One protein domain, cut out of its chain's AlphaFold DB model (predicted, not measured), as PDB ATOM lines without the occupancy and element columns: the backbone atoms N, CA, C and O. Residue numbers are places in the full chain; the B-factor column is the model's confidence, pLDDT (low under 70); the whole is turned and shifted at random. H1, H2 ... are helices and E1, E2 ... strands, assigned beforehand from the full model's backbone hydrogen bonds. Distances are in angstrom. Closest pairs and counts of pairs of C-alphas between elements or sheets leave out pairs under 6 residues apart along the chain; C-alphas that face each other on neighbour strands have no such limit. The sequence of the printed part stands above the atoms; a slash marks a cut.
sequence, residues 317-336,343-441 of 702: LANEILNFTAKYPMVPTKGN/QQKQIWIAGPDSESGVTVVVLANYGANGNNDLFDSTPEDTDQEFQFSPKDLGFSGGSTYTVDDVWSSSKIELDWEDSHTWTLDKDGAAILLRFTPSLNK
ATOM      1  N   LEU A 317      -8.093 -59.545 122.711       90.44
ATOM      2  CA  LEU A 317      -7.462 -58.719 121.684       90.44
ATOM      3  C   LEU A 317      -7.805 -59.233 120.282       90.44
ATOM      4  O   LEU A 317      -8.110 -58.436 119.400       90.44
ATOM      5  N   ALA A 318      -7.839 -60.552 120.091       93.19
ATOM      6  CA  ALA A 318      -8.315 -61.167 118.855       93.19
ATOM      7  C   ALA A 318      -9.759 -60.739 118.531       93.19
ATOM      8  O   ALA A 318     -10.061 -60.372 117.398       93.19
ATOM      9  N   ASN A 319     -10.639 -60.711 119.539       89.19
ATOM     10  CA  ASN A 319     -12.022 -60.249 119.395       89.19
ATOM     11  C   ASN A 319     -12.128 -58.746 119.086       89.19
ATOM     12  O   ASN A 319     -12.983 -58.336 118.303       89.19
ATOM     13  N   GLU A 320     -11.268 -57.913 119.678       89.19
ATOM     14  CA  GLU A 320     -11.183 -56.488 119.338       89.19
ATOM     15  C   GLU A 320     -10.758 -56.300 117.874       89.19
ATOM     16  O   GLU A 320     -11.390 -55.545 117.132       89.19
ATOM     17  N   ILE A 321      -9.732 -57.039 117.442       92.19
ATOM     18  CA  ILE A 321      -9.216 -56.983 116.075       92.19
ATOM     19  C   ILE A 321     -10.239 -57.507 115.071       92.19
ATOM     20  O   ILE A 321     -10.380 -56.896 114.022       92.19
ATOM     21  N   LEU A 322     -11.007 -58.554 115.386       89.69
ATOM     22  CA  LEU A 322     -12.088 -59.029 114.517       89.69
ATOM     23  C   LEU A 322     -13.100 -57.920 114.203       89.69
ATOM     24  O   LEU A 322     -13.521 -57.772 113.062       89.69
ATOM     25  N   ASN A 323     -13.486 -57.117 115.198       85.69
ATOM     26  CA  ASN A 323     -14.393 -55.987 114.969       85.69
ATOM     27  C   ASN A 323     -13.734 -54.887 114.126       85.69
ATOM     28  O   ASN A 323     -14.407 -54.205 113.352       85.69
ATOM     29  N   PHE A 324     -12.422 -54.706 114.271       88.56
ATOM     30  CA  PHE A 324     -11.661 -53.784 113.441       88.56
ATOM     31  C   PHE A 324     -11.602 -54.261 111.986       88.56
ATOM     32  O   PHE A 324     -11.900 -53.487 111.081       88.56
ATOM     33  N   THR A 325     -11.268 -55.526 111.742       89.69
ATOM     34  CA  THR A 325     -11.117 -56.103 110.397       89.69
ATOM     35  C   THR A 325     -12.455 -56.354 109.709       89.69
ATOM     36  O   THR A 325     -12.551 -56.261 108.490       89.69
ATOM     37  N   ALA A 326     -13.523 -56.546 110.484       83.38
ATOM     38  CA  ALA A 326     -14.904 -56.472 110.016       83.38
ATOM     39  C   ALA A 326     -15.265 -55.115 109.407       83.38
ATOM     40  O   ALA A 326     -16.202 -55.032 108.620       83.38
ATOM     41  N   LYS A 327     -14.554 -54.048 109.784       83.94
ATOM     42  CA  LYS A 327     -14.658 -52.738 109.143       83.94
ATOM     43  C   LYS A 327     -13.564 -52.541 108.104       83.94
ATOM     44  O   LYS A 327     -13.850 -51.947 107.081       83.94
ATOM     45  N   TYR A 328     -12.349 -53.012 108.350       85.50
ATOM     46  CA  TYR A 328     -11.182 -52.825 107.494       85.50
ATOM     47  C   TYR A 328     -10.566 -54.187 107.146       85.50
ATOM     48  O   TYR A 328      -9.621 -54.602 107.817       85.50
ATOM     49  N   PRO A 329     -11.085 -54.918 106.148       80.69
ATOM     50  CA  PRO A 329     -10.549 -56.233 105.806       80.69
ATOM     51  C   PRO A 329      -9.097 -56.130 105.348       80.69
ATOM     52  O   PRO A 329      -8.707 -55.158 104.693       80.69
ATOM     53  N   MET A 330      -8.299 -57.148 105.668       83.19
ATOM     54  CA  MET A 330      -6.908 -57.171 105.241       83.19
ATOM     55  C   MET A 330      -6.777 -57.306 103.719       83.19
ATOM     56  O   MET A 330      -7.515 -58.048 103.070       83.19
ATOM     57  N   VAL A 331      -5.783 -56.625 103.158       80.12
ATOM     58  CA  VAL A 331      -5.342 -56.774 101.767       80.12
ATOM     59  C   VAL A 331      -3.876 -57.191 101.733       80.12
ATOM     60  O   VAL A 331      -3.108 -56.755 102.595       80.12
ATOM     61  N   PRO A 332      -3.450 -58.016 100.763       80.19
ATOM     62  CA  PRO A 332      -2.055 -58.406 100.674       80.19
ATOM     63  C   PRO A 332      -1.225 -57.191 100.240       80.19
ATOM     64  O   PRO A 332      -1.639 -56.408  99.377       80.19
ATOM     65  N   THR A 333      -0.045 -57.006 100.828       78.12
ATOM     66  CA  THR A 333       0.901 -55.983 100.369       78.12
ATOM     67  C   THR A 333       1.367 -56.306  98.954       78.12
ATOM     68  O   THR A 333       1.571 -57.471  98.621       78.12
ATOM     69  N   LYS A 334       1.592 -55.281  98.126       62.53
ATOM     70  CA  LYS A 334       2.150 -55.472  96.780       62.53
ATOM     71  C   LYS A 334       3.551 -56.100  96.866       62.53
ATOM     72  O   LYS A 334       4.496 -55.424  97.258       62.53
ATOM     73  N   GLY A 335       3.677 -57.359  96.448       53.75
ATOM     74  CA  GLY A 335       4.928 -58.119  96.342       53.75
ATOM     75  C   GLY A 335       4.700 -59.383  95.502       53.75
ATOM     76  O   GLY A 335       3.597 -59.905  95.524       53.75
ATOM     77  N   ASN A 336       5.698 -59.796  94.708       51.59
ATOM     78  CA  ASN A 336       5.637 -60.634  93.485       51.59
ATOM     79  C   ASN A 336       4.676 -61.853  93.461       51.59
ATOM     80  O   ASN A 336       5.112 -63.000  93.456       51.59
ATOM     81  N   GLN A 343       2.789 -66.227  96.948       85.69
ATOM     82  CA  GLN A 343       4.116 -66.432  97.547       85.69
ATOM     83  C   GLN A 343       4.014 -67.166  98.882       85.69
ATOM     84  O   GLN A 343       3.000 -67.053  99.571       85.69
ATOM     85  N   GLN A 344       5.087 -67.871  99.255       89.12
ATOM     86  CA  GLN A 344       5.220 -68.517 100.564       89.12
ATOM     87  C   GLN A 344       5.137 -67.498 101.708       89.12
ATOM     88  O   GLN A 344       4.431 -67.726 102.688       89.12
ATOM     89  N   LYS A 345       5.868 -66.381 101.574       89.94
ATOM     90  CA  LYS A 345       5.854 -65.261 102.517       89.94
ATOM     91  C   LYS A 345       4.827 -64.238 102.083       89.94
ATOM     92  O   LYS A 345       4.922 -63.711 100.976       89.94
ATOM     93  N   GLN A 346       3.894 -63.910 102.965       88.56
ATOM     94  CA  GLN A 346       2.916 -62.863 102.707       88.56
ATOM     95  C   GLN A 346       2.762 -61.937 103.904       88.56
ATOM     96  O   GLN A 346       2.864 -62.347 105.059       88.56
ATOM     97  N   ILE A 347       2.513 -60.667 103.593       89.62
ATOM     98  CA  ILE A 347       2.147 -59.633 104.553       89.62
ATOM     99  C   ILE A 347       0.787 -59.111 104.117       89.62
ATOM    100  O   ILE A 347       0.606 -58.728 102.960       89.62
ATOM    101  N   TRP A 348      -0.165 -59.090 105.038       89.75
ATOM    102  CA  TRP A 348      -1.500 -58.553 104.818       89.75
ATOM    103  C   TRP A 348      -1.746 -57.397 105.773       89.75
ATOM    104  O   TRP A 348      -1.347 -57.466 106.932       89.75
ATOM    105  N   ILE A 349      -2.397 -56.338 105.298       88.81
ATOM    106  CA  ILE A 349      -2.620 -55.108 106.062       88.81
ATOM    107  C   ILE A 349      -4.103 -54.748 106.048       88.81
ATOM    108  O   ILE A 349      -4.723 -54.685 104.989       88.81
ATOM    109  N   ALA A 350      -4.645 -54.472 107.228       88.62
ATOM    110  CA  ALA A 350      -5.988 -53.969 107.477       88.62
ATOM    111  C   ALA A 350      -5.909 -52.568 108.107       88.62
ATOM    112  O   ALA A 350      -5.213 -52.364 109.104       88.62
ATOM    113  N   GLY A 351      -6.645 -51.604 107.550       86.69
ATOM    114  CA  GLY A 351      -6.561 -50.189 107.929       86.69
ATOM    115  C   GLY A 351      -5.548 -49.407 107.073       86.69
ATOM    116  O   GLY A 351      -5.299 -49.792 105.930       86.69
ATOM    117  N   PRO A 352      -4.971 -48.299 107.576       88.00
ATOM    118  CA  PRO A 352      -5.151 -47.739 108.915       88.00
ATOM    119  C   PRO A 352      -6.564 -47.196 109.149       88.00
ATOM    120  O   PRO A 352      -7.201 -46.661 108.239       88.00
ATOM    121  N   ASP A 353      -7.033 -47.253 110.394       83.06
ATOM    122  CA  ASP A 353      -8.208 -46.488 110.798       83.06
ATOM    123  C   ASP A 353      -7.913 -44.987 110.742       83.06
ATOM    124  O   ASP A 353      -6.896 -44.497 111.231       83.06
ATOM    125  N   SER A 354      -8.827 -44.241 110.132       80.62
ATOM    126  CA  SER A 354      -8.565 -42.854 109.756       80.62
ATOM    127  C   SER A 354      -8.558 -41.871 110.937       80.62
ATOM    128  O   SER A 354      -8.101 -40.737 110.770       80.62
ATOM    129  N   GLU A 355      -9.071 -42.293 112.099       82.25
ATOM    130  CA  GLU A 355      -9.145 -41.499 113.330       82.25
ATOM    131  C   GLU A 355      -8.015 -41.851 114.303       82.25
ATOM    132  O   GLU A 355      -7.307 -40.966 114.781       82.25
ATOM    133  N   SER A 356      -7.840 -43.140 114.592       84.31
ATOM    134  CA  SER A 356      -6.859 -43.634 115.564       84.31
ATOM    135  C   SER A 356      -5.483 -43.921 114.960       84.31
ATOM    136  O   SER A 356      -4.496 -43.974 115.689       84.31
ATOM    137  N   GLY A 357      -5.406 -44.135 113.642       85.00
ATOM    138  CA  GLY A 357      -4.208 -44.615 112.951       85.00
ATOM    139  C   GLY A 357      -3.851 -46.075 113.255       85.00
ATOM    140  O   GLY A 357      -2.788 -46.532 112.835       85.00
ATOM    141  N   VAL A 358      -4.711 -46.808 113.976       89.25
ATOM    142  CA  VAL A 358      -4.515 -48.237 114.251       89.25
ATOM    143  C   VAL A 358      -4.473 -49.007 112.941       89.25
ATOM    144  O   VAL A 358      -5.294 -48.778 112.055       89.25
ATOM    145  N   THR A 359      -3.519 -49.927 112.834       91.25
ATOM    146  CA  THR A 359      -3.354 -50.812 111.679       91.25
ATOM    147  C   THR A 359      -3.150 -52.239 112.160       91.25
ATOM    148  O   THR A 359      -2.451 -52.471 113.145       91.25
ATOM    149  N   VAL A 360      -3.754 -53.202 111.475       94.44
ATOM    150  CA  VAL A 360      -3.596 -54.629 111.762       94.44
ATOM    151  C   VAL A 360      -2.775 -55.258 110.648       94.44
ATOM    152  O   VAL A 360      -2.987 -54.952 109.476       94.44
ATOM    153  N   VAL A 361      -1.826 -56.116 111.013       94.31
ATOM    154  CA  VAL A 361      -0.924 -56.784 110.076       94.31
ATOM    155  C   VAL A 361      -0.941 -58.285 110.341       94.31
ATOM    156  O   VAL A 361      -0.793 -58.705 111.486       94.31
ATOM    157  N   VAL A 362      -1.096 -59.087 109.291       94.81
ATOM    158  CA  VAL A 362      -0.871 -60.537 109.340       94.81
ATOM    159  C   VAL A 362       0.411 -60.846 108.589       94.81
ATOM    160  O   VAL A 362       0.543 -60.481 107.421       94.81
ATOM    161  N   LEU A 363       1.348 -61.521 109.251       94.62
ATOM    162  CA  LEU A 363       2.496 -62.135 108.583       94.62
ATOM    163  C   LEU A 363       2.201 -63.619 108.437       94.62
ATOM    164  O   LEU A 363       1.763 -64.238 109.407       94.62
ATOM    165  N   ALA A 364       2.444 -64.179 107.257       93.44
ATOM    166  CA  ALA A 364       2.204 -65.586 106.975       93.44
ATOM    167  C   ALA A 364       3.407 -66.214 106.267       93.44
ATOM    168  O   ALA A 364       3.858 -65.714 105.236       93.44
ATOM    169  N   ASN A 365       3.888 -67.325 106.818       93.50
ATOM    170  CA  ASN A 365       4.738 -68.296 106.147       93.50
ATOM    171  C   ASN A 365       3.893 -69.545 105.898       93.50
ATOM    172  O   ASN A 365       3.624 -70.287 106.837       93.50
ATOM    173  N   TYR A 366       3.484 -69.797 104.657       89.19
ATOM    174  CA  TYR A 366       2.664 -70.975 104.339       89.19
ATOM    175  C   TYR A 366       3.450 -72.294 104.282       89.19
ATOM    176  O   TYR A 366       2.853 -73.347 104.077       89.19
ATOM    177  N   GLY A 367       4.765 -72.245 104.513       87.75
ATOM    178  CA  GLY A 367       5.630 -73.418 104.561       87.75
ATOM    179  C   GLY A 367       5.904 -74.048 103.195       87.75
ATOM    180  O   GLY A 367       5.399 -73.607 102.163       87.75
ATOM    181  N   ALA A 368       6.748 -75.082 103.198       86.19
ATOM    182  CA  ALA A 368       7.107 -75.853 102.000       86.19
ATOM    183  C   ALA A 368       6.365 -77.195 101.875       86.19
ATOM    184  O   ALA A 368       6.483 -77.891 100.864       86.19
ATOM    185  N   ASN A 369       5.605 -77.554 102.911       74.62
ATOM    186  CA  ASN A 369       4.840 -78.790 102.995       74.62
ATOM    187  C   ASN A 369       3.415 -78.533 102.487       74.62
ATOM    188  O   ASN A 369       2.550 -78.100 103.242       74.62
ATOM    189  N   GLY A 370       3.165 -78.776 101.200       71.31
ATOM    190  CA  GLY A 370       1.844 -78.584 100.607       71.31
ATOM    191  C   GLY A 370       1.848 -78.639  99.083       71.31
ATOM    192  O   GLY A 370       2.793 -79.125  98.459       71.31
ATOM    193  N   ASN A 371       0.771 -78.139  98.472       72.06
ATOM    194  CA  ASN A 371       0.718 -77.980  97.024       72.06
ATOM    195  C   ASN A 371       1.585 -76.788  96.592       72.06
ATOM    196  O   ASN A 371       1.129 -75.646  96.539       72.06
ATOM    197  N   ASN A 372       2.838 -77.075  96.255       80.56
ATOM    198  CA  ASN A 372       3.811 -76.059  95.861       80.56
ATOM    199  C   ASN A 372       3.476 -75.389  94.519       80.56
ATOM    200  O   ASN A 372       4.019 -74.325  94.225       80.56
ATOM    201  N   ASP A 373       2.537 -75.938  93.739       82.25
ATOM    202  CA  ASP A 373       2.040 -75.282  92.530       82.25
ATOM    203  C   ASP A 373       1.180 -74.046  92.819       82.25
ATOM    204  O   ASP A 373       0.869 -73.310  91.886       82.25
ATOM    205  N   LEU A 374       0.850 -73.754  94.077       76.50
ATOM    206  CA  LEU A 374       0.187 -72.504  94.454       76.50
ATOM    207  C   LEU A 374       1.142 -71.303  94.501       76.50
ATOM    208  O   LEU A 374       0.675 -70.165  94.548       76.50
ATOM    209  N   PHE A 375       2.460 -71.530  94.482       84.00
ATOM    210  CA  PHE A 375       3.459 -70.474  94.631       84.00
ATOM    211  C   PHE A 375       4.203 -70.172  93.328       84.00
ATOM    212  O   PHE A 375       4.510 -71.065  92.537       84.00
ATOM    213  N   ASP A 376       4.512 -68.892  93.110       85.94
ATOM    214  CA  ASP A 376       5.272 -68.396  91.952       85.94
ATOM    215  C   ASP A 376       6.747 -68.846  91.994       85.94
ATOM    216  O   ASP A 376       7.459 -68.844  90.993       85.94
ATOM    217  N   SER A 377       7.206 -69.292  93.165       84.50
ATOM    218  CA  SER A 377       8.525 -69.876  93.390       84.50
ATOM    219  C   SER A 377       8.436 -71.079  94.321       84.50
ATOM    220  O   SER A 377       7.581 -71.115  95.205       84.50
ATOM    221  N   THR A 378       9.373 -72.020  94.185       88.06
ATOM    222  CA  THR A 378       9.505 -73.146  95.117       88.06
ATOM    223  C   THR A 378       9.687 -72.631  96.551       88.06
ATOM    224  O   THR A 378      10.613 -71.851  96.781       88.06
ATOM    225  N   PRO A 379       8.837 -73.044  97.505       88.62
ATOM    226  CA  PRO A 379       8.954 -72.619  98.893       88.62
ATOM    227  C   PRO A 379      10.184 -73.233  99.575       88.62
ATOM    228  O   PRO A 379      10.599 -74.354  99.275       88.62
ATOM    229  N   GLU A 380      10.766 -72.488 100.509       91.06
ATOM    230  CA  GLU A 380      11.901 -72.909 101.328       91.06
ATOM    231  C   GLU A 380      11.417 -73.691 102.558       91.06
ATOM    232  O   GLU A 380      10.553 -73.218 103.298       91.06
ATOM    233  N   ASP A 381      11.993 -74.869 102.821       92.81
ATOM    234  CA  ASP A 381      11.722 -75.672 104.030       92.81
ATOM    235  C   ASP A 381      12.582 -75.203 105.217       92.81
ATOM    236  O   ASP A 381      13.367 -75.950 105.807       92.81
ATOM    237  N   THR A 382      12.490 -73.911 105.526       94.62
ATOM    238  CA  THR A 382      13.178 -73.262 106.646       94.62
ATOM    239  C   THR A 382      12.293 -72.193 107.259       94.62
ATOM    240  O   THR A 382      11.396 -71.660 106.597       94.62
ATOM    241  N   ASP A 383      12.576 -71.848 108.515       95.88
ATOM    242  CA  ASP A 383      11.941 -70.706 109.160       95.88
ATOM    243  C   ASP A 383      12.173 -69.452 108.319       95.88
ATOM    244  O   ASP A 383      13.241 -69.254 107.731       95.88
ATOM    245  N   GLN A 384      11.145 -68.617 108.243       94.88
ATOM    246  CA  GLN A 384      11.138 -67.439 107.396       94.88
ATOM    247  C   GLN A 384      11.225 -66.179 108.250       94.88
ATOM    248  O   GLN A 384      10.416 -65.957 109.150       94.88
ATOM    249  N   GLU A 385      12.202 -65.331 107.938       95.62
ATOM    250  CA  GLU A 385      12.366 -64.030 108.579       95.62
ATOM    251  C   GLU A 385      11.606 -62.935 107.823       95.62
ATOM    252  O   GLU A 385      11.702 -62.790 106.600       95.62
ATOM    253  N   PHE A 386      10.883 -62.125 108.588       94.19
ATOM    254  CA  PHE A 386      10.207 -60.912 108.158       94.19
ATOM    255  C   PHE A 386      10.886 -59.738 108.849       94.19
ATOM    256  O   PHE A 386      10.694 -59.534 110.045       94.19
ATOM    257  N   GLN A 387      11.679 -58.972 108.104       94.31
ATOM    258  CA  GLN A 387      12.348 -57.781 108.615       94.31
ATOM    259  C   GLN A 387      11.786 -56.537 107.934       94.31
ATOM    260  O   GLN A 387      11.955 -56.363 106.728       94.31
ATOM    261  N   PHE A 388      11.121 -55.676 108.701       90.88
ATOM    262  CA  PHE A 388      10.562 -54.424 108.189       90.88
ATOM    263  C   PHE A 388      10.362 -53.391 109.304       90.88
ATOM    264  O   PHE A 388      10.338 -53.717 110.492       90.88
ATOM    265  N   SER A 389      10.209 -52.134 108.898       91.00
ATOM    266  CA  SER A 389       9.815 -50.992 109.727       91.00
ATOM    267  C   SER A 389       8.377 -50.541 109.408       91.00
ATOM    268  O   SER A 389       7.841 -50.876 108.346       91.00
ATOM    269  N   PRO A 390       7.731 -49.725 110.265       90.00
ATOM    270  CA  PRO A 390       6.455 -49.083 109.939       90.00
ATOM    271  C   PRO A 390       6.499 -48.279 108.628       90.00
ATOM    272  O   PRO A 390       5.516 -48.222 107.888       90.00
ATOM    273  N   LYS A 391       7.649 -47.672 108.312       87.44
ATOM    274  CA  LYS A 391       7.899 -46.972 107.047       87.44
ATOM    275  C   LYS A 391       7.807 -47.893 105.831       87.44
ATOM    276  O   LYS A 391       7.215 -47.485 104.832       87.44
ATOM    277  N   ASP A 392       8.335 -49.111 105.913       87.12
ATOM    278  CA  ASP A 392       8.298 -50.078 104.805       87.12
ATOM    279  C   ASP A 392       6.866 -50.548 104.501       87.12
ATOM    280  O   ASP A 392       6.530 -50.813 103.349       87.12
ATOM    281  N   LEU A 393       5.995 -50.565 105.518       84.88
ATOM    282  CA  LEU A 393       4.560 -50.839 105.377       84.88
ATOM    283  C   LEU A 393       3.737 -49.616 104.930       84.88
ATOM    284  O   LEU A 393       2.515 -49.697 104.804       84.88
ATOM    285  N   GLY A 394       4.383 -48.471 104.690       83.81
ATOM    286  CA  GLY A 394       3.727 -47.246 104.238       83.81
ATOM    287  C   GLY A 394       2.966 -46.494 105.331       83.81
ATOM    288  O   GLY A 394       2.078 -45.697 105.017       83.81
ATOM    289  N   PHE A 395       3.278 -46.721 106.611       84.81
ATOM    290  CA  PHE A 395       2.597 -46.033 107.708       84.81
ATOM    291  C   PHE A 395       3.012 -44.560 107.794       84.81
ATOM    292  O   PHE A 395       4.074 -44.149 107.317       84.81
ATOM    293  N   SER A 396       2.168 -43.751 108.440       77.56
ATOM    294  CA  SER A 396       2.412 -42.314 108.601       77.56
ATOM    295  C   SER A 396       3.693 -42.052 109.397       77.56
ATOM    296  O   SER A 396       3.908 -42.650 110.455       77.56
ATOM    297  N   GLY A 397       4.529 -41.150 108.876       77.62
ATOM    298  CA  GLY A 397       5.843 -40.853 109.439       77.62
ATOM    299  C   GLY A 397       5.840 -39.986 110.689       77.62
ATOM    300  O   GLY A 397       4.910 -39.220 110.935       77.62
ATOM    301  N   GLY A 398       6.923 -40.099 111.464       70.81
ATOM    302  CA  GLY A 398       7.141 -39.321 112.690       70.81
ATOM    303  C   GLY A 398       6.408 -39.838 113.933       70.81
ATOM    304  O   GLY A 398       6.394 -39.131 114.938       70.81
ATOM    305  N   SER A 399       5.826 -41.039 113.872       81.06
ATOM    306  CA  SER A 399       5.149 -41.706 114.991       81.06
ATOM    307  C   SER A 399       5.978 -42.874 115.532       81.06
ATOM    308  O   SER A 399       6.619 -43.590 114.764       81.06
ATOM    309  N   THR A 400       5.906 -43.116 116.836       91.25
ATOM    310  CA  THR A 400       6.272 -44.410 117.438       91.25
ATOM    311  C   THR A 400       5.028 -45.294 117.459       91.25
ATOM    312  O   THR A 400       3.929 -44.782 117.672       91.25
ATOM    313  N   TYR A 401       5.171 -46.599 117.254       91.62
ATOM    314  CA  TYR A 401       4.070 -47.557 117.292       91.62
ATOM    315  C   TYR A 401       4.278 -48.562 118.420       91.62
ATOM    316  O   TYR A 401       5.320 -49.211 118.491       91.62
ATOM    317  N   THR A 402       3.257 -48.749 119.250       93.94
ATOM    318  CA  THR A 402       3.149 -49.960 120.063       93.94
ATOM    319  C   THR A 402       2.654 -51.083 119.158       93.94
ATOM    320  O   THR A 402       1.605 -50.942 118.524       93.94
ATOM    321  N   VAL A 403       3.391 -52.189 119.094       95.25
ATOM    322  CA  VAL A 403       3.013 -53.384 118.335       95.25
ATOM    323  C   VAL A 403       2.627 -54.483 119.314       95.25
ATOM    324  O   VAL A 403       3.475 -54.969 120.062       95.25
ATOM    325  N   ASP A 404       1.346 -54.847 119.327       94.81
ATOM    326  CA  ASP A 404       0.827 -55.983 120.087       94.81
ATOM    327  C   ASP A 404       0.849 -57.243 119.213       94.81
ATOM    328  O   ASP A 404       0.227 -57.257 118.150       94.81
ATOM    329  N   ASP A 405       1.499 -58.307 119.682       95.00
ATOM    330  CA  ASP A 405       1.284 -59.658 119.161       95.00
ATOM    331  C   ASP A 405       0.110 -60.301 119.907       95.00
ATOM    332  O   ASP A 405       0.131 -60.459 121.134       95.00
ATOM    333  N   VAL A 406      -0.926 -60.659 119.149       93.88
ATOM    334  CA  VAL A 406      -2.188 -61.185 119.679       93.88
ATOM    335  C   VAL A 406      -2.005 -62.487 120.445       93.88
ATOM    336  O   VAL A 406      -2.706 -62.710 121.439       93.88
ATOM    337  N   TRP A 407      -1.078 -63.334 120.006       93.00
ATOM    338  CA  TRP A 407      -0.954 -64.703 120.495       93.00
ATOM    339  C   TRP A 407       0.139 -64.860 121.549       93.00
ATOM    340  O   TRP A 407      -0.010 -65.673 122.457       93.00
ATOM    341  N   SER A 408       1.206 -64.054 121.499       86.12
ATOM    342  CA  SER A 408       2.349 -64.212 122.416       86.12
ATOM    343  C   SER A 408       2.334 -63.288 123.640       86.12
ATOM    344  O   SER A 408       3.256 -63.332 124.453       86.12
ATOM    345  N   SER A 409       1.309 -62.441 123.808       75.56
ATOM    346  CA  SER A 409       1.246 -61.357 124.816       75.56
ATOM    347  C   SER A 409       2.397 -60.339 124.743       75.56
ATOM    348  O   SER A 409       2.470 -59.417 125.566       75.56
ATOM    349  N   SER A 410       3.281 -60.485 123.754       88.44
ATOM    350  CA  SER A 410       4.430 -59.624 123.531       88.44
ATOM    351  C   SER A 410       3.971 -58.257 123.055       88.44
ATOM    352  O   SER A 410       3.061 -58.126 122.234       88.44
ATOM    353  N   LYS A 411       4.639 -57.227 123.570       92.25
ATOM    354  CA  LYS A 411       4.473 -55.850 123.122       92.25
ATOM    355  C   LYS A 411       5.837 -55.238 122.905       92.25
ATOM    356  O   LYS A 411       6.692 -55.325 123.790       92.25
ATOM    357  N   ILE A 412       6.018 -54.603 121.759       94.19
ATOM    358  CA  ILE A 412       7.229 -53.848 121.448       94.19
ATOM    359  C   ILE A 412       6.864 -52.409 121.100       94.19
ATOM    360  O   ILE A 412       5.763 -52.137 120.629       94.19
ATOM    361  N   GLU A 413       7.792 -51.492 121.338       94.44
ATOM    362  CA  GLU A 413       7.734 -50.144 120.774       94.44
ATOM    363  C   GLU A 413       8.643 -50.119 119.551       94.44
ATOM    364  O   GLU A 413       9.778 -50.594 119.617       94.44
ATOM    365  N   LEU A 414       8.135 -49.579 118.450       92.94
ATOM    366  CA  LEU A 414       8.843 -49.496 117.186       92.94
ATOM    367  C   LEU A 414       8.731 -48.072 116.644       92.94
ATOM    368  O   LEU A 414       7.635 -47.604 116.317       92.94
ATOM    369  N   ASP A 415       9.854 -47.361 116.580       94.06
ATOM    370  CA  ASP A 415       9.902 -46.053 115.930       94.06
ATOM    371  C   ASP A 415       9.698 -46.207 114.413       94.06
ATOM    372  O   ASP A 415       9.963 -47.258 113.836       94.06
ATOM    373  N   TRP A 416       9.196 -45.159 113.751       91.44
ATOM    374  CA  TRP A 416       8.758 -45.234 112.349       91.44
ATOM    375  C   TRP A 416       9.804 -45.792 111.367       91.44
ATOM    376  O   TRP A 416       9.427 -46.453 110.401       91.44
ATOM    377  N   GLU A 417      11.092 -45.527 111.597       93.88
ATOM    378  CA  GLU A 417      12.189 -46.008 110.743       93.88
ATOM    379  C   GLU A 417      12.907 -47.240 111.305       93.88
ATOM    380  O   GLU A 417      13.730 -47.830 110.604       93.88
ATOM    381  N   ASP A 418      12.604 -47.640 112.539       93.94
ATOM    382  CA  ASP A 418      13.263 -48.773 113.172       93.94
ATOM    383  C   ASP A 418      12.669 -50.075 112.630       93.94
ATOM    384  O   ASP A 418      11.452 -50.270 112.589       93.94
ATOM    385  N   SER A 419      13.543 -50.978 112.193       92.81
ATOM    386  CA  SER A 419      13.150 -52.301 111.714       92.81
ATOM    387  C   SER A 419      13.109 -53.309 112.857       92.81
ATOM    388  O   SER A 419      14.014 -53.333 113.696       92.81
ATOM    389  N   HIS A 420      12.140 -54.217 112.821       95.44
ATOM    390  CA  HIS A 420      12.101 -55.397 113.678       95.44
ATOM    391  C   HIS A 420      12.073 -56.667 112.824       95.44
ATOM    392  O   HIS A 420      11.578 -56.638 111.697       95.44
ATOM    393  N   THR A 421      12.616 -57.763 113.358       96.50
ATOM    394  CA  THR A 421      12.619 -59.071 112.696       96.50
ATOM    395  C   THR A 421      11.681 -60.019 113.431       96.50
ATOM    396  O   THR A 421      11.902 -60.314 114.603       96.50
ATOM    397  N   TRP A 422      10.670 -60.525 112.729       95.38
ATOM    398  CA  TRP A 422       9.836 -61.640 113.170       95.38
ATOM    399  C   TRP A 422      10.261 -62.910 112.436       95.38
ATOM    400  O   TRP A 422      10.401 -62.895 111.216       95.38
ATOM    401  N   THR A 423      10.435 -64.011 113.161       96.31
ATOM    402  CA  THR A 423      10.765 -65.321 112.579       96.31
ATOM    403  C   THR A 423       9.550 -66.228 112.696       96.31
ATOM    404  O   THR A 423       9.039 -66.434 113.797       96.31
ATOM    405  N   LEU A 424       9.065 -66.734 111.563       95.56
ATOM    406  CA  LEU A 424       7.899 -67.609 111.480       95.56
ATOM    407  C   LEU A 424       8.334 -69.025 111.107       95.56
ATOM    408  O   LEU A 424       9.109 -69.216 110.169       95.56
ATOM    409  N   ASP A 425       7.784 -69.996 111.829       95.50
ATOM    410  CA  ASP A 425       8.097 -71.417 111.688       95.50
ATOM    411  C   ASP A 425       7.797 -71.939 110.271       95.50
ATOM    412  O   ASP A 425       6.844 -71.502 109.611       95.50
ATOM    413  N   LYS A 426       8.648 -72.848 109.793       91.38
ATOM    414  CA  LYS A 426       8.589 -73.474 108.466       91.38
ATOM    415  C   LYS A 426       7.351 -74.343 108.208       91.38
ATOM    416  O   LYS A 426       7.009 -74.555 107.044       91.38
ATOM    417  N   ASP A 427       6.673 -74.825 109.248       85.69
ATOM    418  CA  ASP A 427       5.563 -75.784 109.139       85.69
ATOM    419  C   ASP A 427       4.181 -75.118 108.933       85.69
ATOM    420  O   ASP A 427       3.139 -75.763 109.069       85.69
ATOM    421  N   GLY A 428       4.155 -73.834 108.557       87.06
ATOM    422  CA  GLY A 428       2.924 -73.109 108.232       87.06
ATOM    423  C   GLY A 428       2.439 -72.224 109.380       87.06
ATOM    424  O   GLY A 428       1.490 -72.561 110.092       87.06
ATOM    425  N   ALA A 429       3.069 -71.065 109.550       93.69
ATOM    426  CA  ALA A 429       2.818 -70.140 110.649       93.69
ATOM    427  C   ALA A 429       2.198 -68.826 110.166       93.69
ATOM    428  O   ALA A 429       2.596 -68.275 109.139       93.69
ATOM    429  N   ALA A 430       1.293 -68.261 110.961       94.88
ATOM    430  CA  ALA A 430       0.891 -66.874 110.834       94.88
ATOM    431  C   ALA A 430       0.788 -66.198 112.200       94.88
ATOM    432  O   ALA A 430       0.388 -66.810 113.197       94.88
ATOM    433  N   ILE A 431       1.137 -64.915 112.225       94.56
ATOM    434  CA  ILE A 431       0.985 -64.059 113.399       94.56
ATOM    435  C   ILE A 431       0.073 -62.888 113.067       94.56
ATOM    436  O   ILE A 431       0.077 -62.378 111.946       94.56
ATOM    437  N   LEU A 432      -0.700 -62.463 114.062       96.12
ATOM    438  CA  LEU A 432      -1.614 -61.336 113.976       96.12
ATOM    439  C   LEU A 432      -1.077 -60.220 114.872       96.12
ATOM    440  O   LEU A 432      -0.888 -60.417 116.072       96.12
ATOM    441  N   LEU A 433      -0.821 -59.059 114.277       96.62
ATOM    442  CA  LEU A 433      -0.205 -57.912 114.931       96.62
ATOM    443  C   LEU A 433      -1.139 -56.705 114.887       96.62
ATOM    444  O   LEU A 433      -1.744 -56.418 113.853       96.62
ATOM    445  N   ARG A 434      -1.201 -55.939 115.979       94.75
ATOM    446  CA  ARG A 434      -1.838 -54.614 116.006       94.75
ATOM    447  C   ARG A 434      -0.793 -53.534 116.231       94.75
ATOM    448  O   ARG A 434      -0.162 -53.491 117.281       94.75
ATOM    449  N   PHE A 435      -0.684 -52.618 115.281       94.19
ATOM    450  CA  PHE A 435       0.120 -51.408 115.367       94.19
ATOM    451  C   PHE A 435      -0.760 -50.252 115.839       94.19
ATOM    452  O   PHE A 435      -1.713 -49.866 115.161       94.19
ATOM    453  N   THR A 436      -0.428 -49.683 116.995       91.88
ATOM    454  CA  THR A 436      -1.120 -48.528 117.576       91.88
ATOM    455  C   THR A 436      -0.160 -47.343 117.628       91.88
ATOM    456  O   THR A 436       0.860 -47.440 118.311       91.88
ATOM    457  N   PRO A 437      -0.446 -46.219 116.948       89.12
ATOM    458  CA  PRO A 437       0.380 -45.024 117.064       89.12
ATOM    459  C   PRO A 437       0.385 -44.500 118.505       89.12
ATOM    460  O   PRO A 437      -0.658 -44.185 119.083       89.12
ATOM    461  N   SER A 438       1.571 -44.349 119.077       81.62
ATOM    462  CA  SER A 438       1.777 -43.651 120.339       81.62
ATOM    463  C   SER A 438       1.581 -42.150 120.112       81.62
ATOM    464  O   SER A 438       2.256 -41.538 119.283       81.62
ATOM    465  N   LEU A 439       0.660 -41.523 120.853       61.31
ATOM    466  CA  LEU A 439       0.477 -40.068 120.815       61.31
ATOM    467  C   LEU A 439       1.815 -39.377 121.129       61.31
ATOM    468  O   LEU A 439       2.390 -39.587 122.198       61.31
ATOM    469  N   ASN A 440       2.293 -38.549 120.196       45.97
ATOM    470  CA  ASN A 440       3.565 -37.833 120.283       45.97
ATOM    471  C   ASN A 440       3.830 -37.263 121.688       45.97
ATOM    472  O   ASN A 440       3.090 -36.411 122.189       45.97
ATOM    473  N   LYS A 441       4.972 -37.633 122.286       39.38
ATOM    474  CA  LYS A 441       5.534 -36.964 123.479       39.38
ATOM    475  C   LYS A 441       5.906 -35.489 123.228       39.38
ATOM    476  O   LYS A 441       6.342 -34.810 124.151       39.38
TER     477      LYS A 441
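AT A GLANCE: This is residues 317 to 336 and 343 to 441 of the 702 residues of the protein "Alpha-galactosidase" of Botryosphaeria parva (strain UCR-NP2) (UniProt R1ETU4). This is a lopsided sandwich: a strongly twisted wall of five strands, E1 E2 E7 E4 E5, has the small two-stranded sheet E3 E6 over part of one face, and the short helix H1 crosses its other face. The long link of residues 366 to 383 lies at one end of the elongated whole and the last residues, 439 to 441, at the other. The printed part has 119 residues, with one named helix and seven named strands in the order H1 E1 E2 E3 E4 E5 E6 E7; both sheets are antiparallel. The class is mostly strand, though under half of the residues are in named elements. The whole is compact, with a radius of gyration of the C-alphas of 14.7 A and spans of 47 by 29 by 27 A.

IN THESE COORDINATES: In the large sheet, E1 is residues 345 to 350, 17.1 A long; E2 is 359 to 365, 20.0 A; E7 is 429 to 438, 28.2 A; E4 is 400 to 405, 16.1 A; E5 is 411 to 415, 13.3 A. E7 ends with C-alpha 438 at (1.777, -43.651, 120.339). E3, residues 384 to 388, and E6, residues 420 to 424, measure 13.1 A each. H1 is residues 317 to 325, 12.1 A, with C-alpha 317 at (-7.462, -58.719, 121.684).

HOW THE PARTS SIT: E1 and E5 are the edge strands of the large sheet. E1 and E2 form a hairpin, with N 348 and O 362 2.8 A apart. E2 and E7 are antiparallel at 157 degrees, with N 361 and O 433 2.9 A apart. Between E7 and E4, N 436 and O 402 are 2.8 A apart. E4 and E5 form a hairpin, with N 403 and O 412 2.8 A apart. E3 and E6 are antiparallel at 159 degrees, with N 386 and O 422 2.8 A apart. The two sheets make a sandwich, two sheets face to face, with best planes 17 degrees apart; the closest C-alphas of E2 and E6 are those of Asn 365 and Leu 424, 6.2 A. H1 is on the large sheet at a height of 9.6 A, over E2 and only just over E7, with 3 C-alphas falling on it. It runs across the strands, at 73 degrees to E2 on the local plane. In H1 every O i to N i+4 pair is within hydrogen-bond range. E3 and E4 are apart.

THE WHOLE: The C-alphas farthest apart, those of Asp 373 and Lys 441, are 49.4 A apart. Residues 337 to 342 are not printed; C-alphas 336 and 343 are 7.2 A apart across the cut. The links E2 to E3 and E3 to E4 are long. Mean pLDDT of the printed part is 86.9; residues 334 to 336 and 439 to 441 are under 70.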